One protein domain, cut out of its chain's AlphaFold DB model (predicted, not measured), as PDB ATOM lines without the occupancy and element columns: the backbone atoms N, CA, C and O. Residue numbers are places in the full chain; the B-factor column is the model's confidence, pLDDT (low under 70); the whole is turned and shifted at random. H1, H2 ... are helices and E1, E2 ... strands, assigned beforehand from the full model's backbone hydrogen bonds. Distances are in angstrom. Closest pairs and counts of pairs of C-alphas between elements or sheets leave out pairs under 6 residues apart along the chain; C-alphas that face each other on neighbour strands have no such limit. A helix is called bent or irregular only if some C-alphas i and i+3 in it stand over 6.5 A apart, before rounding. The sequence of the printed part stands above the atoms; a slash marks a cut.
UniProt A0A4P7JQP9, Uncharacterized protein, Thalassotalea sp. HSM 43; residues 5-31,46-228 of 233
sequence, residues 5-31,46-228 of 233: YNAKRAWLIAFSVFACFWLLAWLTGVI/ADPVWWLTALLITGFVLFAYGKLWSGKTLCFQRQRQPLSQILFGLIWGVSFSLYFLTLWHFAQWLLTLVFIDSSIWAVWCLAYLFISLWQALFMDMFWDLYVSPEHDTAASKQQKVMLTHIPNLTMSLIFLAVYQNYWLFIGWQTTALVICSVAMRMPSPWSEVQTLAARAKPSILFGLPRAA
ATOM      1  N   TYR A   5     477.597 400.317 864.864       92.88
ATOM      2  CA  TYR A   5     477.762 401.385 863.885       92.88
ATOM      3  C   TYR A   5     479.030 401.167 863.047       92.88
ATOM      4  O   TYR A   5     480.122 400.992 863.590       92.88
ATOM      5  N   ASN A   6     478.901 401.225 861.719       94.88
ATOM      6  CA  ASN A   6     480.024 401.106 860.789       94.88
ATOM      7  C   ASN A   6     480.395 402.481 860.218       94.88
ATOM      8  O   ASN A   6     479.745 402.978 859.296       94.88
ATOM      9  N   ALA A   7     481.474 403.071 860.739       95.56
ATOM     10  CA  ALA A   7     481.907 404.413 860.361       95.56
ATOM     11  C   ALA A   7     482.308 404.531 858.882       95.56
ATOM     12  O   ALA A   7     481.940 405.506 858.233       95.56
ATOM     13  N   LYS A   8     483.000 403.532 858.314       96.06
ATOM     14  CA  LYS A   8     483.388 403.541 856.888       96.06
ATOM     15  C   LYS A   8     482.164 403.622 855.988       96.06
ATOM     16  O   LYS A   8     482.102 404.459 855.091       96.06
ATOM     17  N   ARG A   9     481.171 402.771 856.259       96.31
ATOM     18  CA  ARG A   9     479.915 402.746 855.508       96.31
ATOM     19  C   ARG A   9     479.153 404.062 855.659       96.31
ATOM     20  O   ARG A   9     478.709 404.601 854.653       96.31
ATOM     21  N   ALA A  10     479.037 404.584 856.880       96.88
ATOM     22  CA  ALA A  10     478.350 405.844 857.144       96.88
ATOM     23  C   ALA A  10     478.979 407.022 856.383       96.88
ATOM     24  O   ALA A  10     478.262 407.806 855.767       96.88
ATOM     25  N   TRP A  11     480.314 407.105 856.342       97.81
ATOM     26  CA  TRP A  11     481.024 408.122 855.563       97.81
ATOM     27  C   TRP A  11     480.782 407.975 854.059       97.81
ATOM     28  O   TRP A  11     480.458 408.960 853.406       97.81
ATOM     29  N   LEU A  12     480.873 406.765 853.501       98.25
ATOM     30  CA  LEU A  12     480.595 406.547 852.075       98.25
ATOM     31  C   LEU A  12     479.165 406.959 851.698       98.25
ATOM     32  O   LEU A  12     478.962 407.625 850.682       98.25
ATOM     33  N   ILE A  13     478.184 406.610 852.534       98.31
ATOM     34  CA  ILE A  13     476.785 407.005 852.337       98.31
ATOM     35  C   ILE A  13     476.649 408.529 852.407       98.31
ATOM     36  O   ILE A  13     476.089 409.130 851.492       98.31
ATOM     37  N   ALA A  14     477.198 409.160 853.448       98.38
ATOM     38  CA  ALA A  14     477.135 410.607 853.626       98.38
ATOM     39  C   ALA A  14     477.737 411.357 852.432       98.38
ATOM     40  O   ALA A  14     477.093 412.237 851.874       98.38
ATOM     41  N   PHE A  15     478.931 410.967 851.981       98.25
ATOM     42  CA  PHE A  15     479.606 411.619 850.858       98.25
ATOM     43  C   PHE A  15     478.901 411.388 849.520       98.25
ATOM     44  O   PHE A  15     478.897 412.285 848.680       98.25
ATOM     45  N   SER A  16     478.245 410.240 849.336       98.56
ATOM     46  CA  SER A  16     477.399 410.002 848.158       98.56
ATOM     47  C   SER A  16     476.198 410.951 848.140       98.56
ATOM     48  O   SER A  16     475.886 411.550 847.111       98.56
ATOM     49  N   VAL A  17     475.559 411.149 849.296       98.56
ATOM     50  CA  VAL A  17     474.469 412.122 849.462       98.56
ATOM     51  C   VAL A  17     474.968 413.549 849.230       98.56
ATOM     52  O   VAL A  17     474.334 414.307 848.500       98.56
ATOM     53  N   PHE A  18     476.123 413.912 849.794       98.69
ATOM     54  CA  PHE A  18     476.728 415.225 849.588       98.69
ATOM     55  C   PHE A  18     476.989 415.486 848.105       98.69
ATOM     56  O   PHE A  18     476.562 416.517 847.596       98.69
ATOM     57  N   ALA A  19     477.588 414.536 847.384       98.69
ATOM     58  CA  ALA A  19     477.803 414.659 845.945       98.69
ATOM     59  C   ALA A  19     476.491 414.918 845.180       98.69
ATOM     60  O   ALA A  19     476.458 415.770 844.292       98.69
ATOM     61  N   CYS A  20     475.391 414.259 845.567       98.62
ATOM     62  CA  CYS A  20     474.072 414.519 844.982       98.62
ATOM     63  C   CYS A  20     473.587 415.951 845.256       98.62
ATOM     64  O   CYS A  20     473.076 416.604 844.352       98.62
ATOM     65  N   PHE A  21     473.763 416.469 846.474       98.75
ATOM     66  CA  PHE A  21     473.367 417.843 846.808       98.75
ATOM     67  C   PHE A  21     474.170 418.888 846.045       98.75
ATOM     68  O   PHE A  21     473.595 419.857 845.555       98.75
ATOM     69  N   TRP A  22     475.474 418.671 845.886       98.69
ATOM     70  CA  TRP A  22     476.320 419.529 845.060       98.69
ATOM     71  C   TRP A  22     475.895 419.507 843.589       98.69
ATOM     72  O   TRP A  22     475.803 420.566 842.968       98.69
ATOM     73  N   LEU A  23     475.574 418.329 843.044       98.69
ATOM     74  CA  LEU A  23     475.067 418.203 841.677       98.69
ATOM     75  C   LEU A  23     473.741 418.954 841.492       98.69
ATOM     76  O   LEU A  23     473.586 419.695 840.524       98.69
ATOM     77  N   LEU A  24     472.800 418.809 842.426       98.62
ATOM     78  CA  LEU A  24     471.518 419.519 842.376       98.62
ATOM     79  C   LEU A  24     471.690 421.038 842.499       98.62
ATOM     80  O   LEU A  24     471.049 421.787 841.764       98.62
ATOM     81  N   ALA A  25     472.585 421.498 843.374       98.69
ATOM     82  CA  ALA A  25     472.897 422.918 843.509       98.69
ATOM     83  C   ALA A  25     473.521 423.493 842.229       98.69
ATOM     84  O   ALA A  25     473.233 424.627 841.847       98.69
ATOM     85  N   TRP A  26     474.348 422.710 841.532       98.56
ATOM     86  CA  TRP A  26     474.873 423.094 840.224       98.56
ATOM     87  C   TRP A  26     473.757 423.171 839.169       98.56
ATOM     88  O   TRP A  26     473.613 424.202 838.517       98.56
ATOM     89  N   LEU A  27     472.912 422.137 839.065       98.31
ATOM     90  CA  LEU A  27     471.813 422.069 838.088       98.31
ATOM     91  C   LEU A  27     470.751 423.162 838.275       98.31
ATOM     92  O   LEU A  27     470.144 423.603 837.304       98.31
ATOM     93  N   THR A  28     470.518 423.602 839.510       97.88
ATOM     94  CA  THR A  28     469.533 424.652 839.832       97.88
ATOM     95  C   THR A  28     470.108 426.070 839.796       97.88
ATOM     96  O   THR A  28     469.396 427.031 840.090       97.88
ATOM     97  N   GLY A  29     471.388 426.226 839.442       98.06
ATOM     98  CA  GLY A  29     472.052 427.527 839.339       98.06
ATOM     99  C   GLY A  29     472.453 428.157 840.677       98.06
ATOM    100  O   GLY A  29     472.983 429.264 840.683       98.06
ATOM    101  N   VAL A  30     472.266 427.469 841.810       98.38
ATOM    102  CA  VAL A  30     472.701 427.947 843.140       98.38
ATOM    103  C   VAL A  30     474.200 428.245 843.145       98.38
ATOM    104  O   VAL A  30     474.631 429.267 843.676       98.38
ATOM    105  N   ILE A  31     475.001 427.372 842.525       98.38
ATOM    106  CA  ILE A  31     476.455 427.555 842.436       98.38
ATOM    107  C   ILE A  31     476.816 428.802 841.615       98.38
ATOM    108  O   ILE A  31     477.701 429.549 842.020       98.38
ATOM    109  N   ALA A  46     477.085 448.962 855.012       98.12
ATOM    110  CA  ALA A  46     476.626 450.249 855.523       98.12
ATOM    111  C   ALA A  46     475.302 450.170 856.312       98.12
ATOM    112  O   ALA A  46     474.915 451.161 856.929       98.12
ATOM    113  N   ASP A  47     474.608 449.025 856.308       98.31
ATOM    114  CA  ASP A  47     473.322 448.845 856.986       98.31
ATOM    115  C   ASP A  47     473.522 448.324 858.430       98.31
ATOM    116  O   ASP A  47     473.886 447.159 858.636       98.31
ATOM    117  N   PRO A  48     473.261 449.142 859.471       98.25
ATOM    118  CA  PRO A  48     473.393 448.699 860.858       98.25
ATOM    119  C   PRO A  48     472.375 447.615 861.244       98.25
ATOM    120  O   PRO A  48     472.655 446.805 862.131       98.25
ATOM    121  N   VAL A  49     471.207 447.562 860.590       98.38
ATOM    122  CA  VAL A  49     470.184 446.537 860.848       98.38
ATOM    123  C   VAL A  49     470.644 445.187 860.304       98.38
ATOM    124  O   VAL A  49     470.460 444.166 860.975       98.38
ATOM    125  N   TRP A  50     471.309 445.174 859.143       98.50
ATOM    126  CA  TRP A  50     471.940 443.973 858.594       98.50
ATOM    127  C   TRP A  50     472.966 443.392 859.568       98.50
ATOM    128  O   TRP A  50     472.882 442.211 859.910       98.50
ATOM    129  N   TRP A  51     473.870 444.231 860.088       98.44
ATOM    130  CA  TRP A  51     474.866 443.818 861.081       98.44
ATOM    131  C   TRP A  51     474.230 443.282 862.357       98.44
ATOM    132  O   TRP A  51     474.573 442.184 862.794       98.44
ATOM    133  N   LEU A  52     473.290 444.028 862.946       98.50
ATOM    134  CA  LEU A  52     472.604 443.604 864.164       98.50
ATOM    135  C   LEU A  52     471.923 442.246 863.962       98.50
ATOM    136  O   LEU A  52     472.104 441.339 864.771       98.50
ATOM    137  N   THR A  53     471.194 442.077 862.858       98.31
ATOM    138  CA  THR A  53     470.489 440.827 862.559       98.31
ATOM    139  C   THR A  53     471.470 439.677 862.330       98.31
ATOM    140  O   THR A  53     471.302 438.603 862.910       98.31
ATOM    141  N   ALA A  54     472.536 439.895 861.554       98.50
ATOM    142  CA  ALA A  54     473.552 438.879 861.299       98.50
ATOM    143  C   ALA A  54     474.267 438.441 862.590       98.50
ATOM    144  O   ALA A  54     474.493 437.246 862.805       98.50
ATOM    145  N   LEU A  55     474.582 439.387 863.478       98.62
ATOM    146  CA  LEU A  55     475.198 439.115 864.776       98.62
ATOM    147  C   LEU A  55     474.248 438.365 865.714       98.62
ATOM    148  O   LEU A  55     474.677 437.411 866.362       98.62
ATOM    149  N   LEU A  56     472.963 438.734 865.755       98.62
ATOM    150  CA  LEU A  56     471.955 438.035 866.558       98.62
ATOM    151  C   LEU A  56     471.768 436.585 866.098       98.62
ATOM    152  O   LEU A  56     471.764 435.682 866.934       98.62
ATOM    153  N   ILE A  57     471.680 436.339 864.787       98.75
ATOM    154  CA  ILE A  57     471.570 434.978 864.241       98.75
ATOM    155  C   ILE A  57     472.845 434.184 864.527       98.75
ATOM    156  O   ILE A  57     472.769 433.043 864.978       98.75
ATOM    157  N   THR A  58     474.019 434.791 864.343       98.75
ATOM    158  CA  THR A  58     475.303 434.144 864.655       98.75
ATOM    159  C   THR A  58     475.385 433.765 866.135       98.75
ATOM    160  O   THR A  58     475.679 432.617 866.467       98.75
ATOM    161  N   GLY A  59     475.068 434.702 867.034       98.75
ATOM    162  CA  GLY A  59     475.029 434.464 868.475       98.75
ATOM    163  C   GLY A  59     474.027 433.373 868.850       98.75
ATOM    164  O   GLY A  59     474.353 432.483 869.638       98.75
ATOM    165  N   PHE A  60     472.845 433.380 868.226       98.75
ATOM    166  CA  PHE A  60     471.863 432.316 868.389       98.75
ATOM    167  C   PHE A  60     472.415 430.960 867.951       98.75
ATOM    168  O   PHE A  60     472.325 430.012 868.723       98.75
ATOM    169  N   VAL A  61     473.006 430.841 866.757       98.69
ATOM    170  CA  VAL A  61     473.554 429.572 866.248       98.69
ATOM    171  C   VAL A  61     474.620 429.031 867.196       98.69
ATOM    172  O   VAL A  61     474.547 427.870 867.604       98.69
ATOM    173  N   LEU A  62     475.565 429.876 867.614       98.69
ATOM    174  CA  LEU A  62     476.621 429.489 868.549       98.69
ATOM    175  C   LEU A  62     476.048 429.023 869.893       98.69
ATOM    176  O   LEU A  62     476.479 428.000 870.424       98.69
ATOM    177  N   PHE A  63     475.048 429.719 870.434       98.56
ATOM    178  CA  PHE A  63     474.422 429.347 871.702       98.56
ATOM    179  C   PHE A  63     473.550 428.088 871.588       98.56
ATOM    180  O   PHE A  63     473.697 427.140 872.365       98.56
ATOM    181  N   ALA A  64     472.639 428.057 870.618       98.31
ATOM    182  CA  ALA A  64     471.686 426.980 870.417       98.31
ATOM    183  C   ALA A  64     472.407 425.671 870.091       98.31
ATOM    184  O   ALA A  64     472.149 424.655 870.735       98.31
ATOM    185  N   TYR A  65     473.372 425.685 869.171       98.38
ATOM    186  CA  TYR A  65     474.104 424.475 868.806       98.38
ATOM    187  C   TYR A  65     475.238 424.166 869.793       98.38
ATOM    188  O   TYR A  65     475.404 423.017 870.214       98.38
ATOM    189  N   GLY A  66     475.979 425.179 870.244       97.94
ATOM    190  CA  GLY A  66     477.119 424.999 871.149       97.94
ATOM    191  C   GLY A  66     476.723 424.601 872.569       97.94
ATOM    192  O   GLY A  66     477.385 423.763 873.172       97.94
ATOM    193  N   LYS A  67     475.623 425.148 873.102       97.44
ATOM    194  CA  LYS A  67     475.158 424.855 874.465       97.44
ATOM    195  C   LYS A  67     473.944 423.934 874.478       97.44
ATOM    196  O   LYS A  67     474.000 422.867 875.087       97.44
ATOM    197  N   LEU A  68     472.840 424.325 873.834       97.31
ATOM    198  CA  LEU A  68     471.567 423.601 873.986       97.31
ATOM    199  C   LEU A  68     471.563 422.247 873.278       97.31
ATOM    200  O   LEU A  68     471.038 421.285 873.844       97.31
ATOM    201  N   TRP A  69     472.109 422.183 872.063       97.62
ATOM    202  CA  TRP A  69     472.180 420.969 871.257       97.62
ATOM    203  C   TRP A  69     473.276 420.044 871.780       97.62
ATOM    204  O   TRP A  69     473.006 418.903 872.152       97.62
ATOM    205  N   SER A  70     474.502 420.562 871.897       96.75
ATOM    206  CA  SER A  70     475.656 419.787 872.365       96.75
ATOM    207  C   SER A  70     475.455 419.240 873.780       96.75
ATOM    208  O   SER A  70     475.737 418.071 874.022       96.75
ATOM    209  N   GLY A  71     474.881 420.030 874.695       95.75
ATOM    210  CA  GLY A  71     474.600 419.595 876.069       95.75
ATOM    211  C   GLY A  71     473.554 418.481 876.186       95.75
ATOM    212  O   GLY A  71     473.482 417.825 877.219       95.75
ATOM    213  N   LYS A  72     472.761 418.241 875.134       93.94
ATOM    214  CA  LYS A  72     471.772 417.153 875.064       93.94
ATOM    215  C   LYS A  72     472.208 416.004 874.152       93.94
ATOM    216  O   LYS A  72     471.391 415.157 873.817       93.94
ATOM    217  N   THR A  73     473.461 415.998 873.700       95.44
ATOM    218  CA  THR A  73     473.978 414.994 872.763       95.44
ATOM    219  C   THR A  73     474.726 413.905 873.510       95.44
ATOM    220  O   THR A  73     475.750 414.158 874.147       95.44
ATOM    221  N   LEU A  74     474.238 412.673 873.407       94.44
ATOM    222  CA  LEU A  74     474.917 411.515 873.970       94.44
ATOM    223  C   LEU A  74     476.168 411.214 873.145       94.44
ATOM    224  O   LEU A  74     476.126 411.179 871.918       94.44
ATOM    225  N   CYS A  75     477.289 410.997 873.829       91.81
ATOM    226  CA  CYS A  75     478.577 410.675 873.207       91.81
ATOM    227  C   CYS A  75     479.058 409.254 873.531       91.81
ATOM    228  O   CYS A  75     479.971 408.761 872.869       91.81
ATOM    229  N   PHE A  76     478.480 408.617 874.556       90.56
ATOM    230  CA  PHE A  76     478.946 407.346 875.115       90.56
ATOM    231  C   PHE A  76     480.478 407.348 875.307       90.56
ATOM    232  O   PHE A  76     481.034 408.328 875.803       90.56
ATOM    233  N   GLN A  77     481.163 406.286 874.875       88.31
ATOM    234  CA  GLN A  77     482.623 406.142 874.935       88.31
ATOM    235  C   GLN A  77     483.344 406.641 873.666       88.31
ATOM    236  O   GLN A  77     484.523 406.348 873.463       88.31
ATOM    237  N   ARG A  78     482.668 407.389 872.775       93.56
ATOM    238  CA  ARG A  78     483.291 407.866 871.529       93.56
ATOM    239  C   ARG A  78     484.431 408.840 871.821       93.56
ATOM    240  O   ARG A  78     484.292 409.763 872.629       93.56
ATOM    241  N   GLN A  79     485.547 408.672 871.121       93.12
ATOM    242  CA  GLN A  79     486.716 409.542 871.249       93.12
ATOM    243  C   GLN A  79     486.525 410.864 870.494       93.12
ATOM    244  O   GLN A  79     485.855 410.931 869.462       93.12
ATOM    245  N   ARG A  80     487.145 411.935 870.996       95.19
ATOM    246  CA  ARG A  80     487.233 413.199 870.257       95.19
ATOM    247  C   ARG A  80     488.319 413.092 869.195       95.19
ATOM    248  O   ARG A  80     489.463 412.792 869.513       95.19
ATOM    249  N   GLN A  81     487.952 413.369 867.953       96.19
ATOM    250  CA  GLN A  81     488.853 413.396 866.808       96.19
ATOM    251  C   GLN A  81     488.572 414.687 866.034       96.19
ATOM    252  O   GLN A  81     487.840 414.675 865.046       96.19
ATOM    253  N   PRO A  82     489.076 415.832 866.529       95.94
ATOM    254  CA  PRO A  82     488.604 417.145 866.102       95.94
ATOM    255  C   PRO A  82     488.789 417.374 864.605       95.94
ATOM    256  O   PRO A  82     487.891 417.908 863.971       95.94
ATOM    257  N   LEU A  83     489.897 416.915 864.015       97.12
ATOM    258  CA  LEU A  83     490.146 417.099 862.587       97.12
ATOM    259  C   LEU A  83     489.075 416.421 861.718       97.12
ATOM    260  O   LEU A  83     488.455 417.081 860.890       97.12
ATOM    261  N   SER A  84     488.817 415.125 861.921       97.31
ATOM    262  CA  SER A  84     487.809 414.396 861.137       97.31
ATOM    263  C   SER A  84     486.396 414.916 861.408       97.31
ATOM    264  O   SER A  84     485.600 415.024 860.481       97.31
ATOM    265  N   GLN A  85     486.101 415.300 862.651       98.12
ATOM    266  CA  GLN A  85     484.803 415.837 863.057       98.12
ATOM    267  C   GLN A  85     484.533 417.216 862.447       98.12
ATOM    268  O   GLN A  85     483.441 417.446 861.927       98.12
ATOM    269  N   ILE A  86     485.523 418.111 862.446       98.62
ATOM    270  CA  ILE A  86     485.426 419.430 861.812       98.62
ATOM    271  C   ILE A  86     485.287 419.276 860.298       98.62
ATOM    272  O   ILE A  86     484.373 419.858 859.726       98.62
ATOM    273  N   LEU A  87     486.126 418.457 859.652       98.38
ATOM    274  CA  LEU A  87     486.047 418.234 858.203       98.38
ATOM    275  C   LEU A  87     484.695 417.651 857.788       98.38
ATOM    276  O   LEU A  87     484.071 418.158 856.857       98.38
ATOM    277  N   PHE A  88     484.211 416.633 858.504       98.56
ATOM    278  CA  PHE A  88     482.889 416.069 858.247       98.56
ATOM    279  C   PHE A  88     481.800 417.128 858.413       98.56
ATOM    280  O   PHE A  88     480.947 417.272 857.545       98.56
ATOM    281  N   GLY A  89     481.852 417.905 859.497       98.56
ATOM    282  CA  GLY A  89     480.880 418.955 859.778       98.56
ATOM    283  C   GLY A  89     480.887 420.095 858.758       98.56
ATOM    284  O   GLY A  89     479.820 420.590 858.410       98.56
ATOM    285  N   LEU A  90     482.056 420.474 858.232       98.81
ATOM    286  CA  LEU A  90     482.188 421.480 857.175       98.81
ATOM    287  C   LEU A  90     481.525 421.000 855.883       98.81
ATOM    288  O   LEU A  90     480.681 421.694 855.323       98.81
ATOM    289  N   ILE A  91     481.871 419.791 855.436       98.69
ATOM    290  CA  ILE A  91     481.329 419.221 854.198       98.69
ATOM    291  C   ILE A  91     479.827 418.976 854.350       98.69
ATOM    292  O   ILE A  91     479.059 419.316 853.451       98.69
ATOM    293  N   TRP A  92     479.397 418.452 855.498       98.69
ATOM    294  CA  TRP A  92     477.988 418.264 855.827       98.69
ATOM    295  C   TRP A  92     477.223 419.591 855.794       98.69
ATOM    296  O   TRP A  92     476.213 419.708 855.101       98.69
ATOM    297  N   GLY A  93     477.762 420.596 856.479       98.62
ATOM    298  CA  GLY A  93     477.287 421.971 856.540       98.62
ATOM    299  C   GLY A  93     477.012 422.605 855.187       98.62
ATOM    300  O   GLY A  93     475.885 423.012 854.885       98.62
ATOM    301  N   VAL A  94     478.052 422.648 854.358       98.81
ATOM    302  CA  VAL A  94     477.984 423.234 853.020       98.81
ATOM    303  C   VAL A  94     477.026 422.433 852.144       98.81
ATOM    304  O   VAL A  94     476.155 423.004 851.503       98.81
ATOM    305  N   SER A  95     477.104 421.102 852.163       98.88
ATOM    306  CA  SER A  95     476.259 420.270 851.296       98.88
ATOM    307  C   SER A  95     474.770 420.407 851.625       98.88
ATOM    308  O   SER A  95     473.947 420.511 850.720       98.88
ATOM    309  N   PHE A  96     474.402 420.443 852.910       98.75
ATOM    310  CA  PHE A  96     473.004 420.620 853.318       98.75
ATOM    311  C   PHE A  96     472.488 422.019 852.995       98.75
ATOM    312  O   PHE A  96     471.373 422.160 852.505       98.75
ATOM    313  N   SER A  97     473.294 423.056 853.224       98.69
ATOM    314  CA  SER A  97     472.889 424.422 852.887       98.69
ATOM    315  C   SER A  97     472.749 424.640 851.381       98.69
ATOM    316  O   SER A  97     471.785 425.272 850.960       98.69
ATOM    317  N   LEU A  98     473.616 424.042 850.559       98.81
ATOM    318  CA  LEU A  98     473.455 424.014 849.102       98.81
ATOM    319  C   LEU A  98     472.153 423.320 848.677       98.81
ATOM    320  O   LEU A  98     471.449 423.805 847.789       98.81
ATOM    321  N   TYR A  99     471.784 422.223 849.339       98.81
ATOM    322  CA  TYR A  99     470.503 421.567 849.089       98.81
ATOM    323  C   TYR A  99     469.306 422.426 849.527       98.81
ATOM    324  O   TYR A  99     468.322 422.533 848.800       98.81
ATOM    325  N   PHE A 100     469.384 423.120 850.664       98.75
ATOM    326  CA  PHE A 100     468.338 424.062 851.078       98.75
ATOM    327  C   PHE A 100     468.164 425.208 850.081       98.75
ATOM    328  O   PHE A 100     467.038 425.565 849.745       98.75
ATOM    329  N   LEU A 101     469.265 425.735 849.547       98.81
ATOM    330  CA  LEU A 101     469.231 426.745 848.491       98.81
ATOM    331  C   LEU A 101     468.682 426.185 847.168       98.81
ATOM    332  O   LEU A 101     467.984 426.893 846.450       98.81
ATOM    333  N   THR A 102     468.906 424.899 846.881       98.81
ATOM    334  CA  THR A 102     468.264 424.198 845.752       98.81
ATOM    335  C   THR A 102     466.743 424.197 845.928       98.81
ATOM    336  O   THR A 102     466.014 424.528 844.995       98.81
ATOM    337  N   LEU A 103     466.242 423.889 847.131       98.69
ATOM    338  CA  LEU A 103     464.807 423.940 847.440       98.69
ATOM    339  C   LEU A 103     464.247 425.371 847.396       98.69
ATOM    340  O   LEU A 103     463.110 425.566 846.972       98.69
ATOM    341  N   TRP A 104     465.045 426.370 847.774       98.56
ATOM    342  CA  TRP A 104     464.708 427.788 847.625       98.56
ATOM    343  C   TRP A 104     464.565 428.197 846.151       98.56
ATOM    344  O   TRP A 104     463.566 428.807 845.775       98.56
ATOM    345  N   HIS A 105     465.519 427.825 845.293       98.12
ATOM    346  CA  HIS A 105     465.442 428.048 843.843       98.12
ATOM    347  C   HIS A 105     464.257 427.307 843.219       98.12
ATOM    348  O   HIS A 105     463.536 427.866 842.395       98.12
ATOM    349  N   PHE A 106     464.015 426.068 843.645       97.88
ATOM    350  CA  PHE A 106     462.870 425.289 843.189       97.88
ATOM    351  C   PHE A 106     461.537 425.943 843.578       97.88
ATOM    352  O   PHE A 106     460.631 426.008 842.755       97.88
ATOM    353  N   ALA A 107     461.427 426.485 844.796       97.44
ATOM    354  CA  ALA A 107     460.251 427.234 845.230       97.44
ATOM    355  C   ALA A 107     460.026 428.505 844.391       97.44
ATOM    356  O   ALA A 107     458.893 428.771 843.998       97.44
ATOM    357  N   GLN A 108     461.089 429.255 844.072       96.00
ATOM    358  CA  GLN A 108     461.001 430.398 843.153       96.00
ATOM    359  C   GLN A 108     460.492 429.968 841.778       96.00
ATOM    360  O   GLN A 108     459.519 430.531 841.287       96.00
ATOM    361  N   TRP A 109     461.111 428.944 841.186       95.62
ATOM    362  CA  TRP A 109     460.726 428.426 839.875       95.62
ATOM    363  C   TRP A 109     459.279 427.925 839.843       95.62
ATOM    364  O   TRP A 109     458.546 428.220 838.908       95.62
ATOM    365  N   LEU A 110     458.830 427.200 840.871       95.56
ATOM    366  CA  LEU A 110     457.454 426.711 840.912       95.56
ATOM    367  C   LEU A 110     456.451 427.869 840.946       95.56
ATOM    368  O   LEU A 110     455.412 427.807 840.295       95.56
ATOM    369  N   LEU A 111     456.757 428.928 841.697       95.06
ATOM    370  CA  LEU A 111     455.867 430.074 841.813       95.06
ATOM    371  C   LEU A 111     455.840 430.921 840.538       95.06
ATOM    372  O   LEU A 111     454.762 431.394 840.194       95.06
ATOM    373  N   THR A 112     456.939 431.032 839.782       92.31
ATOM    374  CA  THR A 112     456.923 431.732 838.481       92.31
ATOM    375  C   THR A 112     456.088 431.016 837.419       92.31
ATOM    376  O   THR A 112     455.606 431.657 836.490       92.31
ATOM    377  N   LEU A 113     455.866 429.702 837.552       91.38
ATOM    378  CA  LEU A 113     454.944 428.964 836.679       91.38
ATOM    379  C   LEU A 113     453.468 429.265 836.968       91.38
ATOM    380  O   LEU A 113     452.625 429.069 836.095       91.38
ATOM    381  N   VAL A 114     453.147 429.689 838.193       89.31
ATOM    382  CA  VAL A 114     451.764 429.891 838.659       89.31
ATOM    383  C   VAL A 114     451.400 431.375 838.725       89.31
ATOM    384  O   VAL A 114     450.261 431.746 838.446       89.31
ATOM    385  N   PHE A 115     452.358 432.234 839.070       85.81
ATOM    386  CA  PHE A 115     452.178 433.664 839.287       85.81
ATOM    387  C   PHE A 115     453.195 434.465 838.468       85.81
ATOM    388  O   PHE A 115     454.379 434.137 838.455       85.81
ATOM    389  N   ILE A 116     452.739 435.552 837.837       72.81
ATOM    390  CA  ILE A 116     453.595 436.444 837.033       72.81
ATOM    391  C   ILE A 116     454.641 437.142 837.918       72.81
ATOM    392  O   ILE A 116     455.811 437.170 837.559       72.81
ATOM    393  N   ASP A 117     454.231 437.614 839.100       78.94
ATOM    394  CA  ASP A 117     455.114 438.197 840.112       78.94
ATOM    395  C   ASP A 117     454.932 437.464 841.440       78.94
ATOM    396  O   ASP A 117     453.887 437.534 842.093       78.94
ATOM    397  N   SER A 118     455.963 436.728 841.844       81.81
ATOM    398  CA  SER A 118     455.940 435.943 843.075       81.81
ATOM    399  C   SER A 118     456.499 436.756 844.235       81.81
ATOM    400  O   SER A 118     457.666 437.143 844.234       81.81
ATOM    401  N   SER A 119     455.679 436.989 845.262       93.88
ATOM    402  CA  SER A 119     456.147 437.608 846.506       93.88
ATOM    403  C   SER A 119     457.284 436.785 847.120       93.88
ATOM    404  O   SER A 119     457.167 435.563 847.250       93.88
ATOM    405  N   ILE A 120     458.351 437.445 847.580       95.88
ATOM    406  CA  ILE A 120     459.469 436.770 848.257       95.88
ATOM    407  C   ILE A 120     459.016 435.992 849.499       95.88
ATOM    408  O   ILE A 120     459.610 434.982 849.865       95.88
ATOM    409  N   TRP A 121     457.912 436.416 850.115       96.94
ATOM    410  CA  TRP A 121     457.312 435.719 851.247       96.94
ATOM    411  C   TRP A 121     456.589 434.436 850.833       96.94
ATOM    412  O   TRP A 121     456.587 433.475 851.595       96.94
ATOM    413  N   ALA A 122     456.038 434.372 849.616       96.44
ATOM    414  CA  ALA A 122     455.497 433.128 849.071       96.44
ATOM    415  C   ALA A 122     456.622 432.118 848.801       96.44
ATOM    416  O   ALA A 122     456.505 430.954 849.187       96.44
ATOM    417  N   VAL A 123     457.742 432.583 848.229       97.25
ATOM    418  CA  VAL A 123     458.966 431.779 848.060       97.25
ATOM    419  C   VAL A 123     459.448 431.271 849.413       97.25
ATOM    420  O   VAL A 123     459.686 430.076 849.569       97.25
ATOM    421  N   TRP A 124     459.533 432.162 850.402       97.88
ATOM    422  CA  TRP A 124     459.945 431.819 851.756       97.88
ATOM    423  C   TRP A 124     459.041 430.753 852.378       97.88
ATOM    424  O   TRP A 124     459.557 429.743 852.847       97.88
ATOM    425  N   CYS A 125     457.715 430.916 852.329       98.12
ATOM    426  CA  CYS A 125     456.764 429.944 852.874       98.12
ATOM    427  C   CYS A 125     456.933 428.563 852.231       98.12
ATOM    428  O   CYS A 125     456.975 427.546 852.926       98.12
ATOM    429  N   LEU A 126     457.045 428.526 850.904       97.94
ATOM    430  CA  LEU A 126     457.151 427.280 850.157       97.94
ATOM    431  C   LEU A 126     458.507 426.593 850.383       97.94
ATOM    432  O   LEU A 126     458.553 425.392 850.649       97.94
ATOM    433  N   ALA A 127     459.605 427.352 850.359       98.38
ATOM    434  CA  ALA A 127     460.936 426.844 850.671       98.38
ATOM    435  C   ALA A 127     461.015 426.337 852.118       98.38
ATOM    436  O   ALA A 127     461.535 425.250 852.360       98.38
ATOM    437  N   TYR A 128     460.450 427.081 853.074       98.56
ATOM    438  CA  TYR A 128     460.377 426.677 854.477       98.56
ATOM    439  C   TYR A 128     459.643 425.343 854.636       98.56
ATOM    440  O   TYR A 128     460.129 424.456 855.339       98.56
ATOM    441  N   LEU A 129     458.502 425.177 853.955       98.44
ATOM    442  CA  LEU A 129     457.735 423.933 853.952       98.44
ATOM    443  C   LEU A 129     458.554 422.770 853.379       98.44
ATOM    444  O   LEU A 129     458.658 421.727 854.025       98.44
ATOM    445  N   PHE A 130     459.156 422.948 852.200       98.56
ATOM    446  CA  PHE A 130     459.961 421.907 851.557       98.56
ATOM    447  C   PHE A 130     461.163 421.503 852.404       98.56
ATOM    448  O   PHE A 130     461.372 420.310 852.624       98.56
ATOM    449  N   ILE A 131     461.916 422.476 852.924       98.56
ATOM    450  CA  ILE A 131     463.085 422.212 853.765       98.56
ATOM    451  C   ILE A 131     462.658 421.508 855.054       98.56
ATOM    452  O   ILE A 131     463.256 420.498 855.414       98.56
ATOM    453  N   SER A 132     461.607 421.987 855.724       97.88
ATOM    454  CA  SER A 132     461.136 421.405 856.987       97.88
ATOM    455  C   SER A 132     460.641 419.971 856.811       97.88
ATOM    456  O   SER A 132     461.009 419.093 857.594       97.88
ATOM    457  N   LEU A 133     459.838 419.712 855.772       97.38
ATOM    458  CA  LEU A 133     459.326 418.374 855.475       97.38
ATOM    459  C   LEU A 133     460.462 417.423 855.102       97.38
ATOM    460  O   LEU A 133     460.557 416.328 855.661       97.38
ATOM    461  N   TRP A 134     461.344 417.851 854.195       97.88
ATOM    462  CA  TRP A 134     462.508 417.066 853.812       97.88
ATOM    463  C   TRP A 134     463.379 416.761 855.025       97.88
ATOM    464  O   TRP A 134     463.710 415.605 855.251       97.88
ATOM    465  N   GLN A 135     463.709 417.761 855.842       96.56
ATOM    466  CA  GLN A 135     464.598 417.579 856.981       96.56
ATOM    467  C   GLN A 135     463.980 416.647 858.025       96.56
ATOM    468  O   GLN A 135     464.679 415.781 858.542       96.56
ATOM    469  N   ALA A 136     462.679 416.763 858.302       94.12
ATOM    470  CA  ALA A 136     461.989 415.870 859.229       94.12
ATOM    471  C   ALA A 136     462.034 414.406 858.762       94.12
ATOM    472  O   ALA A 136     462.370 413.519 859.547       94.12
ATOM    473  N   LEU A 137     461.728 414.155 857.485       95.25
ATOM    474  CA  LEU A 137     461.705 412.804 856.923       95.25
ATOM    475  C   LEU A 137     463.119 412.246 856.735       95.25
ATOM    476  O   LEU A 137     463.418 411.142 857.178       95.25
ATOM    477  N   PHE A 138     464.007 413.018 856.113       96.69
ATOM    478  CA  PHE A 138     465.364 412.600 855.792       96.69
ATOM    479  C   PHE A 138     466.189 412.346 857.050       96.69
ATOM    480  O   PHE A 138     466.863 411.320 857.129       96.69
ATOM    481  N   MET A 139     466.114 413.227 858.055       95.06
ATOM    482  CA  MET A 139     466.879 413.021 859.284       95.06
ATOM    483  C   MET A 139     466.420 411.765 860.020       95.06
ATOM    484  O   MET A 139     467.239 410.934 860.394       95.06
ATOM    485  N   ASP A 140     465.110 411.591 860.177       92.50
ATOM    486  CA  ASP A 140     464.563 410.536 861.024       92.50
ATOM    487  C   ASP A 140     464.513 409.158 860.344       92.50
ATOM    488  O   ASP A 140     464.681 408.138 861.014       92.50
ATOM    489  N   MET A 141     464.288 409.110 859.028       94.75
ATOM    490  CA  MET A 141     464.103 407.860 858.273       94.75
ATOM    491  C   MET A 141     465.348 407.416 857.504       94.75
ATOM    492  O   MET A 141     465.393 406.288 857.019       94.75
ATOM    493  N   PHE A 142     466.358 408.278 857.372       96.19
ATOM    494  CA  PHE A 142     467.576 407.946 856.638       96.19
ATOM    495  C   PHE A 142     468.840 408.323 857.411       96.19
ATOM    496  O   PHE A 142     469.627 407.447 857.767       96.19
ATOM    497  N   TRP A 143     469.044 409.610 857.688       97.12
ATOM    498  CA  TRP A 143     470.309 410.109 858.222       97.12
ATOM    499  C   TRP A 143     470.643 409.486 859.577       97.12
ATOM    500  O   TRP A 143     471.724 408.927 859.741       97.12
ATOM    501  N   ASP A 144     469.695 409.492 860.514       94.50
ATOM    502  CA  ASP A 144     469.898 408.939 861.850       94.50
ATOM    503  C   ASP A 144     470.121 407.424 861.835       94.50
ATOM    504  O   ASP A 144     470.788 406.900 862.718       94.50
ATOM    505  N   LEU A 145     469.589 406.709 860.839       94.25
ATOM    506  CA  LEU A 145     469.722 405.254 860.743       94.25
ATOM    507  C   LEU A 145     471.035 404.814 860.095       94.25
ATOM    508  O   LEU A 145     471.598 403.788 860.479       94.25
ATOM    509  N   TYR A 146     471.495 405.549 859.082       95.81
ATOM    510  CA  TYR A 146     472.583 405.098 858.212       95.81
ATOM    511  C   TYR A 146     473.859 405.925 858.327       95.81
ATOM    512  O   TYR A 146     474.923 405.433 857.945       95.81
ATOM    513  N   VAL A 147     473.763 407.158 858.824       97.12
ATOM    514  CA  VAL A 147     474.886 408.097 858.876       97.12
ATOM    515  C   VAL A 147     475.213 408.497 860.303       97.12
ATOM    516  O   VAL A 147     476.366 408.372 860.694       97.12
ATOM    517  N   SER A 148     474.250 408.962 861.096       95.44
ATOM    518  CA  SER A 148     474.542 409.371 862.470       95.44
ATOM    519  C   SER A 148     474.823 408.154 863.358       95.44
ATOM    520  O   SER A 148     474.124 407.142 863.270       95.44
ATOM    521  N   PRO A 149     475.797 408.233 864.277       94.62
ATOM    522  CA  PRO A 149     475.868 407.279 865.372       94.62
ATOM    523  C   PRO A 149     474.693 407.512 866.339       94.62
ATOM    524  O   PRO A 149     474.099 408.590 866.339       94.62
ATOM    525  N   GLU A 150     474.373 406.556 867.216       93.25
ATOM    526  CA  GLU A 150     473.358 406.793 868.260       93.25
ATOM    527  C   GLU A 150     473.787 407.978 869.139       93.25
ATOM    528  O   GLU A 150     474.939 408.040 869.584       93.25
ATOM    529  N   HIS A 151     472.907 408.952 869.353       90.25
ATOM    530  CA  HIS A 151     473.288 410.220 869.988       90.25
ATOM    531  C   HIS A 151     472.142 410.956 870.691       90.25
ATOM    532  O   HIS A 151     472.389 412.006 871.292       90.25
ATOM    533  N   ASP A 152     470.918 410.423 870.664       92.38
ATOM    534  CA  ASP A 152     469.751 411.119 871.198       92.38
ATOM    535  C   ASP A 152     468.723 410.175 871.813       92.38
ATOM    536  O   ASP A 152     468.432 409.107 871.287       92.38
ATOM    537  N   THR A 153     468.098 410.613 872.904       93.44
ATOM    538  CA  THR A 153     466.819 410.050 873.344       93.44
ATOM    539  C   THR A 153     465.683 410.697 872.547       93.44
ATOM    540  O   THR A 153     465.842 411.759 871.940       93.44
ATOM    541  N   ALA A 154     464.490 410.100 872.565       90.44
ATOM    542  CA  ALA A 154     463.326 410.707 871.911       90.44
ATOM    543  C   ALA A 154     463.026 412.124 872.446       90.44
ATOM    544  O   ALA A 154     462.715 413.031 871.671       90.44
ATOM    545  N   ALA A 155     463.183 412.330 873.759       92.56
ATOM    546  CA  ALA A 155     462.964 413.622 874.400       92.56
ATOM    547  C   ALA A 155     464.022 414.662 873.997       92.56
ATOM    548  O   ALA A 155     463.670 415.801 873.676       92.56
ATOM    549  N   SER A 156     465.310 414.286 873.959       93.88
ATOM    550  CA  SER A 156     466.367 415.215 873.539       93.88
ATOM    551  C   SER A 156     466.215 415.609 872.073       93.88
ATOM    552  O   SER A 156     466.352 416.794 871.763       93.88
ATOM    553  N   LYS A 157     465.831 414.669 871.195       92.00
ATOM    554  CA  LYS A 157     465.532 414.946 869.782       92.00
ATOM    555  C   LYS A 157     464.449 416.021 869.642       92.00
ATOM    556  O   LYS A 157     464.665 417.022 868.963       92.00
ATOM    557  N   GLN A 158     463.314 415.867 870.326       93.31
ATOM    558  CA  GLN A 158     462.217 416.840 870.252       93.31
ATOM    559  C   GLN A 158     462.649 418.230 870.741       93.31
ATOM    560  O   GLN A 158     462.381 419.235 870.082       93.31
ATOM    561  N   GLN A 159     463.364 418.300 871.865       95.12
ATOM    562  CA  GLN A 159     463.860 419.570 872.395       95.12
ATOM    563  C   GLN A 159     464.860 420.239 871.446       95.12
ATOM    564  O   GLN A 159     464.804 421.452 871.258       95.12
ATOM    565  N   LYS A 160     465.762 419.470 870.827       95.06
ATOM    566  CA  LYS A 160     466.707 419.978 869.824       95.06
ATOM    567  C   LYS A 160     465.973 420.549 868.615       95.06
ATOM    568  O   LYS A 160     466.288 421.661 868.198       95.06
ATOM    569  N   VAL A 161     464.959 419.857 868.097       95.31
ATOM    570  CA  VAL A 161     464.151 420.359 866.975       95.31
ATOM    571  C   VAL A 161     463.504 421.701 867.317       95.31
ATOM    572  O   VAL A 161     463.709 422.675 866.595       95.31
ATOM    573  N   MET A 162     462.799 421.775 868.448       96.94
ATOM    574  CA  MET A 162     462.038 422.968 868.826       96.94
ATOM    575  C   MET A 162     462.919 424.160 869.208       96.94
ATOM    576  O   MET A 162     462.588 425.294 868.881       96.94
ATOM    577  N   LEU A 163     464.030 423.923 869.910       97.38
ATOM    578  CA  LEU A 163     464.860 424.994 870.471       97.38
ATOM    579  C   LEU A 163     466.036 425.390 869.579       97.38
ATOM    580  O   LEU A 163     466.676 426.404 869.845       97.38
ATOM    581  N   THR A 164     466.369 424.584 868.568       97.81
ATOM    582  CA  THR A 164     467.551 424.829 867.729       97.81
ATOM    583  C   THR A 164     467.204 424.816 866.247       97.81
ATOM    584  O   THR A 164     467.367 425.841 865.595       97.81
ATOM    585  N   HIS A 165     466.657 423.718 865.719       96.69
ATOM    586  CA  HIS A 165     466.473 423.558 864.275       96.69
ATOM    587  C   HIS A 165     465.397 424.487 863.711       96.69
ATOM    588  O   HIS A 165     465.681 425.219 862.767       96.69
ATOM    589  N   ILE A 166     464.201 424.504 864.313       97.62
ATOM    590  CA  ILE A 166     463.097 425.359 863.857       97.62
ATOM    591  C   ILE A 166     463.489 426.842 863.933       97.62
ATOM    592  O   ILE A 166     463.426 427.503 862.897       97.62
ATOM    593  N   PRO A 167     463.965 427.387 865.074       98.38
ATOM    594  CA  PRO A 167     464.310 428.801 865.129       98.38
ATOM    595  C   PRO A 167     465.480 429.156 864.205       98.38
ATOM    596  O   PRO A 167     465.422 430.191 863.547       98.38
ATOM    597  N   ASN A 168     466.507 428.299 864.098       98.50
ATOM    598  CA  ASN A 168     467.626 428.531 863.180       98.50
ATOM    599  C   ASN A 168     467.143 428.642 861.731       98.50
ATOM    600  O   ASN A 168     467.454 429.620 861.053       98.50
ATOM    601  N   LEU A 169     466.360 427.667 861.260       98.31
ATOM    602  CA  LEU A 169     465.835 427.675 859.899       98.31
ATOM    603  C   LEU A 169     464.950 428.903 859.662       98.31
ATOM    604  O   LEU A 169     465.132 429.596 858.668       98.31
ATOM    605  N   THR A 170     464.052 429.219 860.600       98.56
ATOM    606  CA  THR A 170     463.177 430.395 860.519       98.56
ATOM    607  C   THR A 170     463.980 431.683 860.387       98.56
ATOM    608  O   THR A 170     463.781 432.427 859.432       98.56
ATOM    609  N   MET A 171     464.916 431.945 861.302       98.62
ATOM    610  CA  MET A 171     465.681 433.194 861.293       98.62
ATOM    611  C   MET A 171     466.610 433.296 860.084       98.62
ATOM    612  O   MET A 171     466.655 434.338 859.433       98.62
ATOM    613  N   SER A 172     467.319 432.215 859.748       98.62
ATOM    614  CA  SER A 172     468.241 432.209 858.609       98.62
ATOM    615  C   SER A 172     467.515 432.329 857.267       98.62
ATOM    616  O   SER A 172     467.993 433.053 856.397       98.62
ATOM    617  N   LEU A 173     466.341 431.709 857.094       98.44
ATOM    618  CA  LEU A 173     465.533 431.894 855.885       98.44
ATOM    619  C   LEU A 173     464.883 433.276 855.814       98.44
ATOM    620  O   LEU A 173     464.794 433.825 854.722       98.44
ATOM    621  N   ILE A 174     464.444 433.860 856.937       98.69
ATOM    622  CA  ILE A 174     463.970 435.257 856.946       98.69
ATOM    623  C   ILE A 174     465.104 436.183 856.498       98.69
ATOM    624  O   ILE A 174     464.903 437.027 855.628       98.69
ATOM    625  N   PHE A 175     466.312 435.993 857.031       98.56
ATOM    626  CA  PHE A 175     467.481 436.765 856.618       98.56
ATOM    627  C   PHE A 175     467.796 436.583 855.130       98.56
ATOM    628  O   PHE A 175     468.069 437.565 854.439       98.56
ATOM    629  N   LEU A 176     467.715 435.350 854.616       98.44
ATOM    630  CA  LEU A 176     467.874 435.067 853.191       98.44
ATOM    631  C   LEU A 176     466.808 435.785 852.351       98.44
ATOM    632  O   LEU A 176     467.153 436.399 851.350       98.44
ATOM    633  N   ALA A 177     465.542 435.772 852.770       98.25
ATOM    634  CA  ALA A 177     464.457 436.457 852.068       98.25
ATOM    635  C   ALA A 177     464.684 437.976 851.990       98.25
ATOM    636  O   ALA A 177     464.512 438.567 850.924       98.25
ATOM    637  N   VAL A 178     465.102 438.592 853.100       98.19
ATOM    638  CA  VAL A 178     465.280 440.049 853.211       98.19
ATOM    639  C   VAL A 178     466.547 440.527 852.505       98.19
ATOM    640  O   VAL A 178     466.507 441.505 851.764       98.19
ATOM    641  N   TYR A 179     467.675 439.849 852.720       98.00
ATOM    642  CA  TYR A 179     468.988 440.339 852.292       98.00
ATOM    643  C   TYR A 179     469.588 439.581 851.115       98.00
ATOM    644  O   TYR A 179     470.643 439.983 850.623       98.00
ATOM    645  N   GLN A 180     468.963 438.479 850.689       97.31
ATOM    646  CA  GLN A 180     469.432 437.616 849.603       97.31
ATOM    647  C   GLN A 180     470.896 437.193 849.766       97.31
ATOM    648  O   GLN A 180     471.589 437.012 848.776       97.31
ATOM    649  N   ASN A 181     471.401 437.055 850.996       98.25
ATOM    650  CA  ASN A 181     472.809 436.754 851.262       98.25
ATOM    651  C   ASN A 181     473.008 435.248 851.498       98.25
ATOM    652  O   ASN A 181     472.752 434.731 852.590       98.25
ATOM    653  N   TYR A 182     473.460 434.547 850.460       98.44
ATOM    654  CA  TYR A 182     473.572 433.090 850.454       98.44
ATOM    655  C   TYR A 182     474.773 432.636 851.287       98.44
ATOM    656  O   TYR A 182     474.707 431.613 851.968       98.44
ATOM    657  N   TRP A 183     475.854 433.419 851.286       98.44
ATOM    658  CA  TRP A 183     477.076 433.110 852.025       98.44
ATOM    659  C   TRP A 183     476.851 433.052 853.534       98.44
ATOM    660  O   TRP A 183     477.291 432.098 854.174       98.44
ATOM    661  N   LEU A 184     476.124 434.017 854.108       98.44
ATOM    662  CA  LEU A 184     475.786 433.977 855.532       98.44
ATOM    663  C   LEU A 184     474.819 432.839 855.864       98.44
ATOM    664  O   LEU A 184     475.022 432.150 856.864       98.44
ATOM    665  N   PHE A 185     473.834 432.576 854.999       98.75
ATOM    666  CA  PHE A 185     472.946 431.426 855.161       98.75
ATOM    667  C   PHE A 185     473.741 430.109 855.234       98.75
ATOM    668  O   PHE A 185     473.595 429.354 856.198       98.75
ATOM    669  N   ILE A 186     474.646 429.870 854.277       98.81
ATOM    670  CA  ILE A 186     475.556 428.712 854.267       98.81
ATOM    671  C   ILE A 186     476.443 428.702 855.512       98.81
ATOM    672  O   ILE A 186     476.589 427.659 856.152       98.81
ATOM    673  N   GLY A 187     477.013 429.850 855.883       98.75
ATOM    674  CA  GLY A 187     477.907 429.995 857.031       98.75
ATOM    675  C   GLY A 187     477.258 429.565 858.346       98.75
ATOM    676  O   GLY A 187     477.861 428.811 859.118       98.75
ATOM    677  N   TRP A 188     476.009 429.971 858.579       98.81
ATOM    678  CA  TRP A 188     475.251 429.593 859.774       98.81
ATOM    679  C   TRP A 188     474.907 428.109 859.814       98.81
ATOM    680  O   TRP A 188     475.170 427.462 860.830       98.81
ATOM    681  N   GLN A 189     474.396 427.541 858.715       98.69
ATOM    682  CA  GLN A 189     474.125 426.099 858.660       98.69
ATOM    683  C   GLN A 189     475.413 425.286 858.827       98.69
ATOM    684  O   GLN A 189     475.439 424.279 859.533       98.69
ATOM    685  N   THR A 190     476.509 425.754 858.229       98.88
ATOM    686  CA  THR A 190     477.804 425.081 858.310       98.88
ATOM    687  C   THR A 190     478.368 425.120 859.718       98.88
ATOM    688  O   THR A 190     478.783 424.090 860.240       98.88
ATOM    689  N   THR A 191     478.311 426.272 860.380       98.88
ATOM    690  CA  THR A 191     478.767 426.410 861.767       98.88
ATOM    691  C   THR A 191     477.949 425.522 862.702       98.88
ATOM    692  O   THR A 191     478.519 424.799 863.520       98.88
ATOM    693  N   ALA A 192     476.624 425.506 862.540       98.69
ATOM    694  CA  ALA A 192     475.739 424.613 863.277       98.69
ATOM    695  C   ALA A 192     476.145 423.135 863.121       98.69
ATOM    696  O   ALA A 192     476.277 422.422 864.117       98.69
ATOM    697  N   LEU A 193     476.401 422.679 861.890       98.56
ATOM    698  CA  LEU A 193     476.729 421.279 861.608       98.56
ATOM    699  C   LEU A 193     478.169 420.889 861.975       98.56
ATOM    700  O   LEU A 193     478.401 419.751 862.390       98.56
ATOM    701  N   VAL A 194     479.121 421.826 861.942       98.81
ATOM    702  CA  VAL A 194     480.452 421.641 862.546       98.81
ATOM    703  C   VAL A 194     480.324 421.396 864.043       98.81
ATOM    704  O   VAL A 194     480.865 420.409 864.549       98.81
ATOM    705  N   ILE A 195     479.556 422.235 864.743       98.56
ATOM    706  CA  ILE A 195     479.311 422.064 866.176       98.56
ATOM    707  C   ILE A 195     478.637 420.713 866.445       98.56
ATOM    708  O   ILE A 195     479.108 419.973 867.307       98.56
ATOM    709  N   CYS A 196     477.597 420.348 865.686       98.00
ATOM    710  CA  CYS A 196     476.933 419.049 865.819       98.00
ATOM    711  C   CYS A 196     477.901 417.876 865.636       98.00
ATOM    712  O   CYS A 196     477.926 416.972 866.466       98.00
ATOM    713  N   SER A 197     478.711 417.885 864.576       98.25
ATOM    714  CA  SER A 197     479.658 416.807 864.267       98.25
ATOM    715  C   SER A 197     480.689 416.606 865.385       98.25
ATOM    716  O   SER A 197     480.940 415.478 865.827       98.25
ATOM    717  N   VAL A 198     481.233 417.708 865.912       98.31
ATOM    718  CA  VAL A 198     482.161 417.686 867.052       98.31
ATOM    719  C   VAL A 198     481.460 417.216 868.327       98.31
ATOM    720  O   VAL A 198     481.991 416.369 869.049       98.31
ATOM    721  N   ALA A 199     480.254 417.714 868.600       97.25
ATOM    722  CA  ALA A 199     479.494 417.373 869.796       97.25
ATOM    723  C   ALA A 199     479.029 415.914 869.808       97.25
ATOM    724  O   ALA A 199     479.133 415.268 870.842       97.25
ATOM    725  N   MET A 200     478.609 415.355 868.670       96.50
ATOM    726  CA  MET A 200     478.316 413.919 868.539       96.50
ATOM    727  C   MET A 200     479.554 413.046 868.695       96.50
ATOM    728  O   MET A 200     479.430 411.837 868.919       96.50
ATOM    729  N   ARG A 201     480.738 413.652 868.556       97.06
ATOM    730  CA  ARG A 201     482.011 412.970 868.365       97.06
ATOM    731  C   ARG A 201     481.911 412.006 867.189       97.06
ATOM    732  O   ARG A 201     482.125 410.806 867.358       97.06
ATOM    733  N   MET A 202     481.534 412.540 866.024       96.81
ATOM    734  CA  MET A 202     481.346 411.755 864.805       96.81
ATOM    735  C   MET A 202     482.533 410.794 864.609       96.81
ATOM    736  O   MET A 202     483.679 411.263 864.567       96.81
ATOM    737  N   PRO A 203     482.306 409.466 864.559       95.94
ATOM    738  CA  PRO A 203     483.393 408.515 864.397       95.94
ATOM    739  C   PRO A 203     484.061 408.705 863.038       95.94
ATOM    740  O   PRO A 203     483.387 408.803 862.009       95.94
ATOM    741  N   SER A 204     485.390 408.743 863.027       96.12
ATOM    742  CA  SER A 204     486.157 408.716 861.785       96.12
ATOM    743  C   SER A 204     486.022 407.359 861.091       96.12
ATOM    744  O   SER A 204     485.763 406.351 861.753       96.12
ATOM    745  N   PRO A 205     486.247 407.284 859.768       95.38
ATOM    746  CA  PRO A 205     486.123 406.024 859.043       95.38
ATOM    747  C   PRO A 205     487.224 405.018 859.423       95.38
ATOM    748  O   PRO A 205     487.105 403.834 859.132       95.38
ATOM    749  N   TRP A 206     488.283 405.450 860.105       94.62
ATOM    750  CA  TRP A 206     489.323 404.582 860.667       94.62
ATOM    751  C   TRP A 206     489.158 404.342 862.176       94.62
ATOM    752  O   TRP A 206     490.060 403.800 862.804       94.62
ATOM    753  N   SER A 207     488.041 404.750 862.788       91.25
ATOM    754  CA  SER A 207     487.798 404.472 864.203       91.25
ATOM    755  C   SER A 207     487.562 402.979 864.430       91.25
ATOM    756  O   SER A 207     486.675 402.384 863.822       91.25
ATOM    757  N   GLU A 208     488.331 402.395 865.346       87.62
ATOM    758  CA  GLU A 208     488.165 401.009 865.806       87.62
ATOM    759  C   GLU A 208     487.254 400.909 867.042       87.62
ATOM    760  O   GLU A 208     486.917 399.819 867.500       87.62
ATOM    761  N   VAL A 209     486.825 402.053 867.591       89.81
ATOM    762  CA  VAL A 209     485.975 402.103 868.784       89.81
ATOM    763  C   VAL A 209     484.567 401.645 868.426       89.81
ATOM    764  O   VAL A 209     483.878 402.272 867.613       89.81
ATOM    765  N   GLN A 210     484.106 400.586 869.091       89.06
ATOM    766  CA  GLN A 210     482.732 400.120 868.950       89.06
ATOM    767  C   GLN A 210     481.757 401.235 869.333       89.06
ATOM    768  O   GLN A 210     481.771 401.768 870.442       89.06
ATOM    769  N   THR A 211     480.910 401.594 868.377       92.19
ATOM    770  CA  THR A 211     479.913 402.648 868.518       92.19
ATOM    771  C   THR A 211     478.533 402.032 868.353       92.19
ATOM    772  O   THR A 211     478.318 401.210 867.463       92.19
ATOM    773  N   LEU A 212     477.589 402.426 869.205       91.88
ATOM    774  CA  LEU A 212     476.199 401.997 869.082       91.88
ATOM    775  C   LEU A 212     475.583 402.600 867.813       91.88
ATOM    776  O   LEU A 212     475.668 403.814 867.594       91.88
ATOM    777  N   ALA A 213     474.981 401.755 866.976       90.75
ATOM    778  CA  ALA A 213     474.137 402.226 865.885       90.75
ATOM    779  C   ALA A 213     472.796 402.712 866.436       90.75
ATOM    780  O   ALA A 213     472.345 402.255 867.489       90.75
ATOM    781  N   ALA A 214     472.151 403.615 865.699       90.38
ATOM    782  CA  ALA A 214     470.819 404.061 866.053       90.38
ATOM    783  C   ALA A 214     469.835 402.891 866.058       90.38
ATOM    784  O   ALA A 214     469.827 402.036 865.164       90.38
ATOM    785  N   ARG A 215     468.962 402.867 867.062       91.06
ATOM    786  CA  ARG A 215     467.873 401.893 867.095       91.06
ATOM    787  C   ARG A 215     466.815 402.257 866.055       91.06
ATOM    788  O   ARG A 215     466.383 403.406 865.989       91.06
ATOM    789  N   ALA A 216     466.341 401.271 865.300       91.25
ATOM    790  CA  ALA A 216     465.231 401.438 864.365       91.25
ATOM    791  C   ALA A 216     463.901 400.981 864.984       91.25
ATOM    792  O   ALA A 216     463.857 400.023 865.756       91.25
ATOM    793  N   LYS A 217     462.806 401.646 864.612       92.31
ATOM    794  CA  LYS A 217     461.426 401.198 864.849       92.31
ATOM    795  C   LYS A 217     460.577 401.441 863.595       92.31
ATOM    796  O   LYS A 217     460.921 402.338 862.823       92.31
ATOM    797  N   PRO A 218     459.483 400.695 863.378       92.88
ATOM    798  CA  PRO A 218     458.576 400.980 862.272       92.88
ATOM    799  C   PRO A 218     457.916 402.354 862.454       92.88
ATOM    800  O   PRO A 218     457.523 402.740 863.560       92.88
ATOM    801  N   SER A 219     457.823 403.113 861.367       90.56
ATOM    802  CA  SER A 219     457.079 404.370 861.305       90.56
ATOM    803  C   SER A 219     455.612 404.140 860.935       90.56
ATOM    804  O   SER A 219     455.225 403.073 860.463       90.56
ATOM    805  N   ILE A 220     454.796 405.183 861.104       88.50
ATOM    806  CA  ILE A 220     453.401 405.203 860.633       88.50
ATOM    807  C   ILE A 220     453.293 405.285 859.099       88.50
ATOM    808  O   ILE A 220     452.232 405.019 858.545       88.50
ATOM    809  N   LEU A 221     454.382 405.639 858.406       87.25
ATOM    810  CA  LEU A 221     454.443 405.733 856.949       87.25
ATOM    811  C   LEU A 221     454.762 404.350 856.380       87.25
ATOM    812  O   LEU A 221     455.915 404.033 856.101       87.25
ATOM    813  N   PHE A 222     453.735 403.507 856.267       91.00
ATOM    814  CA  PHE A 222     453.831 402.161 855.683       91.00
ATOM    815  C   PHE A 222     454.857 401.238 856.367       91.00
ATOM    816  O   PHE A 222     455.420 400.349 855.735       91.00
ATOM    817  N   GLY A 223     455.140 401.451 857.657       89.69
ATOM    818  CA  GLY A 223     456.107 400.639 858.398       89.69
ATOM    819  C   GLY A 223     457.571 400.913 858.046       89.69
ATOM    820  O   GLY A 223     458.441 400.180 858.514       89.69
ATOM    821  N   LEU A 224     457.869 401.966 857.270       91.62
ATOM    822  CA  LEU A 224     459.245 402.332 856.923       91.62
ATOM    823  C   LEU A 224     460.085 402.549 858.192       91.62
ATOM    824  O   LEU A 224     459.570 403.125 859.158       91.62
ATOM    825  N   PRO A 225     461.354 402.108 858.223       92.88
ATOM    826  CA  PRO A 225     462.182 402.229 859.411       92.88
ATOM    827  C   PRO A 225     462.447 403.702 859.734       92.88
ATOM    828  O   PRO A 225     462.729 404.511 858.854       92.88
ATOM    829  N   ARG A 226     462.376 404.043 861.021       92.94
ATOM    830  CA  ARG A 226     462.759 405.354 861.555       92.94
ATOM    831  C   ARG A 226     463.598 405.217 862.814       92.94
ATOM    832  O   ARG A 226     463.479 404.225 863.540       92.94
ATOM    833  N   ALA A 227     464.403 406.227 863.106       91.62
ATOM    834  CA  ALA A 227     465.198 406.279 864.320       91.62
ATOM    835  C   ALA A 227     464.301 406.336 865.567       91.62
ATOM    836  O   ALA A 227     463.391 407.157 865.703       91.62
ATOM    837  N   ALA A 228     464.556 405.432 866.505       89.94
ATOM    838  CA  ALA A 228     463.787 405.280 867.731       89.94
ATOM    839  C   ALA A 228     464.371 406.079 868.907       89.94
ATOM    840  O   ALA A 228     463.676 406.270 869.907       89.94
TER     841      ALA A 228
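What this domain is: This is residues 5 to 31 and 46 to 228 of the 233 residues of an uncharacterized protein of Thalassotalea sp. HSM 43 (UniProt A0A4P7JQP9). Five helices or arms, H2, H3, H4, H5b and H6, make an up-and-down bundle, each running against the one before it, with H6 and H3 nearest its middle. H1 packs on one side of H3, away from H2, and a small hairpin of E1 and E2 sits by the last residues of H4. The printed part has 210 residues, with six named helices followed by two named strands, E1 and E2, an antiparallel sheet in the order E1, E2; the class is mostly helix. It is compact, with a radius of gyration of the C-alphas of 17.6 A and spans of 55 by 42 by 31 A.

Where its parts are: H1, residues 7 to 27, begins at C-alpha 7 (481.907, 404.413, 860.361) and is 30.2 A long. H2, residues 48 to 72, is 34.6 A long, and H3, residues 82 to 114, is the longest helix at 47.7 A. H4, residues 120 to 146, is 35.7 A long with a kink of 44 degrees near residue 139, and is only just irregular, C-alphas 141 and 144 being 6.9 A apart. H5, residues 154 to 179, was assigned as one helix by its hydrogen bonds but is bent, C-alphas 163 and 166 being 6.9 A apart; its arms are H5a, residues 154 to 163, and H5b, residues 166 to 179, at a shallow tilt of 27 degrees. H6, residues 182 to 200, is 26.8 A long. E1 is residues 216 to 218, and E2, residues 225 to 227, ends at C-alpha 227 (465.198, 406.279, 864.320).

How they stand to each other: H3 and H6 touch, closest at the C-alphas of Gly 93 and Thr 190, 3.6 A, at a steep tilt of 41 degrees, opposite ways. H3 and H4, a helical hairpin, touch at Trp 104 and Ala 127, their closest C-alphas, 4.9 A apart. H2 touches H6, closest at the C-alphas of Ser 70 and Ala 199, 5.2 A. H5b and H6, also a hairpin, touch at a shallow tilt of 20 degrees, their closest C-alphas being those of Ser 172 and Phe 185, 5.9 A. H5a touches H2, closest at the C-alphas of Lys 160 and Trp 69, 5.7 A. H1 touches H3 with residues 18 to 25 alone, closest at the C-alphas of Phe 21 and Tyr 99, 5.2 A; H1 and H2 are apart. In the hairpin of E1 and E2, N 217 and O 226 are within hydrogen-bond range at 2.9 A. The closest C-alphas of E2 and H4 are those of Arg 226 and Met 141, 4.3 A. Every O i to N i+4 pair is within hydrogen-bond range in H1, H5a, H5b and H6, against 18 of 21 in H2, 28 of 29 in H3 and 20 of 23 in H4.

The domain as a whole: The C-alphas of Ile 116 and Glu 208, the two farthest apart, are 57.3 A apart. Residues 32 to 45 are cut out, and C-alphas 31 and 46 are 26.2 A apart across the cut. The link from H6 to E1, residues 201 to 215, is long. The mean pLDDT of the printed part is 96.0, and no printed residue is under 70.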